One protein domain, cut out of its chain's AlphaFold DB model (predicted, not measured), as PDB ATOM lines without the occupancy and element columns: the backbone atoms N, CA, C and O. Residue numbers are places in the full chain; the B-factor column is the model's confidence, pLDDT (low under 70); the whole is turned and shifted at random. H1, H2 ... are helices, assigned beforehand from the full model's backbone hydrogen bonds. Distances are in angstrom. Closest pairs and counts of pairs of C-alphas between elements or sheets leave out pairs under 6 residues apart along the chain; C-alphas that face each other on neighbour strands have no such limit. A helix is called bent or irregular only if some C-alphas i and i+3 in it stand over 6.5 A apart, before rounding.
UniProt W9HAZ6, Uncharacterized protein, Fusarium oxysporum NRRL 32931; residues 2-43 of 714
ATOM      1  N   GLN A   2      50.853  73.501  -5.028       64.56
ATOM      2  CA  GLN A   2      51.265  72.258  -5.700       64.56
ATOM      3  C   GLN A   2      51.522  71.061  -4.756       64.56
ATOM      4  O   GLN A   2      51.147  69.938  -5.078       64.56
ATOM      5  N   ASP A   3      52.079  71.289  -3.561       74.00
ATOM      6  CA  ASP A   3      52.250  70.224  -2.554       74.00
ATOM      7  C   ASP A   3      50.931  69.824  -1.864       74.00
ATOM      8  O   ASP A   3      50.760  68.671  -1.479       74.00
ATOM      9  N   GLU A   4      49.976  70.752  -1.742       77.94
ATOM     10  CA  GLU A   4      48.643  70.493  -1.168       77.94
ATOM     11  C   GLU A   4      47.765  69.717  -2.160       77.94
ATOM     12  O   GLU A   4      47.093  68.766  -1.778       77.94
ATOM     13  N   GLU A   5      47.842  70.061  -3.447       80.56
ATOM     14  CA  GLU A   5      47.243  69.314  -4.560       80.56
ATOM     15  C   GLU A   5      47.801  67.885  -4.630       80.56
ATOM     16  O   GLU A   5      47.048  66.919  -4.754       80.56
ATOM     17  N   LYS A   6      49.121  67.722  -4.465       86.19
ATOM     18  CA  LYS A   6      49.754  66.401  -4.396       86.19
ATOM     19  C   LYS A   6      49.298  65.599  -3.170       86.19
ATOM     20  O   LYS A   6      49.024  64.411  -3.311       86.19
ATOM     21  N   ALA A   7      49.192  66.227  -1.998       86.44
ATOM     22  CA  ALA A   7      48.694  65.575  -0.785       86.44
ATOM     23  C   ALA A   7      47.212  65.172  -0.907       86.44
ATOM     24  O   ALA A   7      46.840  64.076  -0.494       86.44
ATOM     25  N   TYR A   8      46.382  66.015  -1.527       86.25
ATOM     26  CA  TYR A   8      44.979  65.720  -1.825       86.25
ATOM     27  C   TYR A   8      44.839  64.527  -2.781       86.25
ATOM     28  O   TYR A   8      44.117  63.578  -2.481       86.25
ATOM     29  N   ASN A   9      45.595  64.519  -3.883       84.44
ATOM     30  CA  ASN A   9      45.592  63.412  -4.841       84.44
ATOM     31  C   ASN A   9      46.141  62.106  -4.233       84.44
ATOM     32  O   ASN A   9      45.638  61.032  -4.549       84.44
ATOM     33  N   GLN A  10      47.122  62.179  -3.324       92.12
ATOM     34  CA  GLN A  10      47.577  61.011  -2.564       92.12
ATOM     35  C   GLN A  10      46.479  60.480  -1.627       92.12
ATOM     36  O   GLN A  10      46.221  59.281  -1.625       92.12
ATOM     37  N   ALA A  11      45.791  61.352  -0.881       89.19
ATOM     38  CA  ALA A  11      44.697  60.942   0.002       89.19
ATOM     39  C   ALA A  11      43.522  60.316  -0.776       89.19
ATOM     40  O   ALA A  11      42.955  59.320  -0.331       89.19
ATOM     41  N   LEU A  12      43.191  60.844  -1.961       87.56
ATOM     42  CA  LEU A  12      42.219  60.220  -2.866       87.56
ATOM     43  C   LEU A  12      42.664  58.824  -3.322       87.56
ATOM     44  O   LEU A  12      41.841  57.911  -3.345       87.56
ATOM     45  N   GLN A  13      43.946  58.638  -3.648       88.94
ATOM     46  CA  GLN A  13      44.480  57.334  -4.048       88.94
ATOM     47  C   GLN A  13      44.437  56.319  -2.894       88.94
ATOM     48  O   GLN A  13      43.988  55.194  -3.093       88.94
ATOM     49  N   GLU A  14      44.812  56.728  -1.678       89.25
ATOM     50  CA  GLU A  14      44.736  55.886  -0.473       89.25
ATOM     51  C   GLU A  14      43.287  55.463  -0.154       89.25
ATOM     52  O   GLU A  14      43.045  54.306   0.196       89.25
ATOM     53  N   ILE A  15      42.306  56.356  -0.345       86.88
ATOM     54  CA  ILE A  15      40.872  56.035  -0.220       86.88
ATOM     55  C   ILE A  15      40.419  55.073  -1.330       86.88
ATOM     56  O   ILE A  15      39.730  54.091  -1.046       86.88
ATOM     57  N   ALA A  16      40.806  55.321  -2.584       84.44
ATOM     58  CA  ALA A  16      40.435  54.479  -3.720       84.44
ATOM     59  C   ALA A  16      40.986  53.049  -3.585       84.44
ATOM     60  O   ALA A  16      40.267  52.086  -3.851       84.44
ATOM     61  N   ASP A  17      42.230  52.892  -3.128       85.62
ATOM     62  CA  ASP A  17      42.832  51.576  -2.912       85.62
ATOM     63  C   ASP A  17      42.238  50.858  -1.693       85.62
ATOM     64  O   ASP A  17      41.944  49.666  -1.786       85.62
ATOM     65  N   ALA A  18      41.931  51.562  -0.597       85.56
ATOM     66  CA  ALA A  18      41.186  50.974   0.521       85.56
ATOM     67  C   ALA A  18      39.815  50.421   0.081       85.56
ATOM     68  O   ALA A  18      39.461  49.289   0.423       85.56
ATOM     69  N   LEU A  19      39.072  51.177  -0.738       78.81
ATOM     70  CA  LEU A  19      37.789  50.744  -1.303       78.81
ATOM     71  C   LEU A  19      37.943  49.565  -2.279       78.81
ATOM     72  O   LEU A  19      37.103  48.666  -2.273       78.81
ATOM     73  N   ARG A  20      39.019  49.516  -3.079       73.44
ATOM     74  CA  ARG A  20      39.336  48.364  -3.946       73.44
ATOM     75  C   ARG A  20      39.539  47.084  -3.135       73.44
ATOM     76  O   ARG A  20      39.009  46.042  -3.523       73.44
ATOM     77  N   TYR A  21      40.252  47.145  -2.008       71.31
ATOM     78  CA  TYR A  21      40.449  45.973  -1.149       71.31
ATOM     79  C   TYR A  21      39.147  45.521  -0.454       71.31
ATOM     80  O   TYR A  21      38.847  44.326  -0.512       71.31
ATOM     81  N   GLU A  22      38.321  46.429   0.095       79.69
ATOM     82  CA  GLU A  22      36.997  46.049   0.648       79.69
ATOM     83  C   GLU A  22      36.097  45.441  -0.449       79.69
ATOM     84  O   GLU A  22      35.412  44.440  -0.223       79.69
ATOM     85  N   LEU A  23      36.124  45.986  -1.671       72.75
ATOM     86  CA  LEU A  23      35.335  45.471  -2.791       72.75
ATOM     87  C   LEU A  23      35.763  44.050  -3.202       72.75
ATOM     88  O   LEU A  23      34.902  43.191  -3.407       72.75
ATOM     89  N   LEU A  24      37.070  43.777  -3.275       76.12
ATOM     90  CA  LEU A  24      37.609  42.442  -3.565       76.12
ATOM     91  C   LEU A  24      37.214  41.414  -2.488       76.12
ATOM     92  O   LEU A  24      36.838  40.287  -2.826       76.12
ATOM     93  N   GLU A  25      37.217  41.803  -1.211       75.44
ATOM     94  CA  GLU A  25      36.757  40.967  -0.093       75.44
ATOM     95  C   GLU A  25      35.237  40.686  -0.160       75.44
ATOM     96  O   GLU A  25      34.777  39.549   0.021       75.44
ATOM     97  N   ILE A  26      34.435  41.700  -0.507       76.19
ATOM     98  CA  ILE A  26      32.983  41.570  -0.706       76.19
ATOM     99  C   ILE A  26      32.662  40.615  -1.867       76.19
ATOM    100  O   ILE A  26      31.804  39.732  -1.702       76.19
ATOM    101  N   ILE A  27      33.349  40.770  -3.005       81.88
ATOM    102  CA  ILE A  27      33.229  39.936  -4.214       81.88
ATOM    103  C   ILE A  27      33.633  38.484  -3.913       81.88
ATOM    104  O   ILE A  27      32.889  37.559  -4.249       81.88
ATOM    105  N   GLY A  28      34.756  38.294  -3.218       80.19
ATOM    106  CA  GLY A  28      35.289  37.000  -2.800       80.19
ATOM    107  C   GLY A  28      36.026  36.233  -3.913       80.19
ATOM    108  O   GLY A  28      35.666  36.328  -5.092       80.19
ATOM    109  N   PRO A  29      37.038  35.415  -3.558       72.56
ATOM    110  CA  PRO A  29      37.970  34.827  -4.523       72.56
ATOM    111  C   PRO A  29      37.283  33.936  -5.561       72.56
ATOM    112  O   PRO A  29      37.646  33.972  -6.728       72.56
ATOM    113  N   THR A  30      36.226  33.209  -5.193       62.69
ATOM    114  CA  THR A  30      35.505  32.320  -6.120       62.69
ATOM    115  C   THR A  30      34.796  33.061  -7.259       62.69
ATOM    116  O   THR A  30      34.689  32.512  -8.356       62.69
ATOM    117  N   LYS A  31      34.334  34.306  -7.049       71.38
ATOM    118  CA  LYS A  31      33.744  35.123  -8.126       71.38
ATOM    119  C   LYS A  31      34.839  35.722  -9.016       71.38
ATOM    120  O   LYS A  31      34.668  35.733 -10.233       71.38
ATOM    121  N   VAL A  32      35.980  36.118  -8.438       78.38
ATOM    122  CA  VAL A  32      37.172  36.564  -9.188       78.38
ATOM    123  C   VAL A  32      37.729  35.428 -10.057       78.38
ATOM    124  O   VAL A  32      37.879  35.599 -11.261       78.38
ATOM    125  N   GLU A  33      37.946  34.236  -9.493       70.25
ATOM    126  CA  GLU A  33      38.391  33.043 -10.228       70.25
ATOM    127  C   GLU A  33      37.417  32.637 -11.338       70.25
ATOM    128  O   GLU A  33      37.849  32.248 -12.423       70.25
ATOM    129  N   SER A  34      36.104  32.723 -11.093       72.62
ATOM    130  CA  SER A  34      35.100  32.444 -12.123       72.62
ATOM    131  C   SER A  34      35.177  33.450 -13.272       72.62
ATOM    132  O   SER A  34      35.068  33.049 -14.427       72.62
ATOM    133  N   HIS A  35      35.382  34.734 -12.976       73.44
ATOM    134  CA  HIS A  35      35.484  35.794 -13.979       73.44
ATOM    135  C   HIS A  35      36.786  35.693 -14.792       73.44
ATOM    136  O   HIS A  35      36.741  35.682 -16.021       73.44
ATOM    137  N   LEU A  36      37.930  35.483 -14.130       75.56
ATOM    138  CA  LEU A  36      39.215  35.207 -14.785       75.56
ATOM    139  C   LEU A  36      39.150  33.951 -15.668       75.56
ATOM    140  O   LEU A  36      39.721  33.928 -16.757       75.56
ATOM    141  N   ARG A  37      38.416  32.914 -15.240       72.88
ATOM    142  CA  ARG A  37      38.175  31.714 -16.053       72.88
ATOM    143  C   ARG A  37      37.335  32.022 -17.292       72.88
ATOM    144  O   ARG A  37      37.699  31.546 -18.360       72.88
ATOM    145  N   SER A  38      36.273  32.824 -17.170       69.62
ATOM    146  CA  SER A  38      35.460  33.265 -18.313       69.62
ATOM    147  C   SER A  38      36.277  34.058 -19.338       69.62
ATOM    148  O   SER A  38      36.244  33.725 -20.521       69.62
ATOM    149  N   ILE A  39      37.082  35.029 -18.889       74.19
ATOM    150  CA  ILE A  39      37.984  35.808 -19.758       74.19
ATOM    151  C   ILE A  39      39.017  34.892 -20.436       74.19
ATOM    152  O   ILE A  39      39.330  35.066 -21.614       74.19
ATOM    153  N   SER A  40      39.530  33.886 -19.721       61.97
ATOM    154  CA  SER A  40      40.465  32.899 -20.276       61.97
ATOM    155  C   SER A  40      39.820  32.005 -21.346       61.97
ATOM    156  O   SER A  40      40.433  31.760 -22.383       61.97
ATOM    157  N   SER A  41      38.562  31.576 -21.166       54.56
ATOM    158  CA  SER A  41      37.836  30.813 -22.195       54.56
ATOM    159  C   SER A  41      37.474  31.649 -23.424       54.56
ATOM    160  O   SER A  41      37.645  31.177 -24.544       54.56
ATOM    161  N   GLU A  42      37.049  32.904 -23.253       49.56
ATOM    162  CA  GLU A  42      36.605  33.741 -24.381       49.56
ATOM    163  C   GLU A  42      37.765  34.170 -25.302       49.56
ATOM    164  O   GLU A  42      37.575  34.409 -26.495       49.56
ATOM    165  N   ASN A  43      38.996  34.179 -24.776       46.88
ATOM    166  CA  ASN A  43      40.212  34.306 -25.582       46.88
ATOM    167  C   ASN A  43      40.644  32.988 -26.257       46.88
ATOM    168  O   ASN A  43      41.339  33.041 -27.270       46.88
TER     169      ASN A  43
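AT A GLANCE: This is residues 2 to 43 of the 714 residues of an uncharacterized protein of Fusarium oxysporum NRRL 32931 (UniProt W9HAZ6). Two helices meet near their ends as an L, with the long helix H1 as one arm and the shorter helix H2 as the other, and Gly 28 at the corner between them. The two arms do not fold back on each other, and the whole is an open, thin corner with no core. The printed part has 42 residues, with two named helices, H1 then H2, and no named strand; the class is all helix. It is extended, with a radius of gyration of the C-alphas of 16.0 A, and its C-alphas span 47 by 23 by 6 A, only just flat.

HOW THE PARTS SIT: H1, residues 2 to 27, and H2, residues 29 to 43, meet only through their link. That link is tight, with one residue, Gly 28, between them. Residues 2 to 23 of H1 stand free, and so do residues 33 to 43 of H2. In H1 and H2 every O i to N i+4 pair is within hydrogen-bond range. Neither helix is bent.

IN THESE COORDINATES: H1 begins at C-alpha 2, at (51.265, 72.258, -5.700), and ends at C-alpha 27, at (33.229, 39.936, -4.214), with y falling along it. Its 26 residues measure 37.0 A from first to last C-alpha. H2 has 15 residues, from Pro 29 to Asn 43, and measures 21.2 A. It runs with z falling, from C-alpha 29 at (37.970, 34.827, -4.523) to C-alpha 43 at (40.212, 34.306, -25.582).

THE WHOLE: The two C-alphas farthest apart are those of Gln 2 and Ser 41, at 46.6 A. The printed part has no cut, and no link in it is long. The mean pLDDT of the printed part is 76.2; H1 has a mean of 81 and H2 of 67. Residues 2, 30, 38 and 40 to 43 are under 70 in this model.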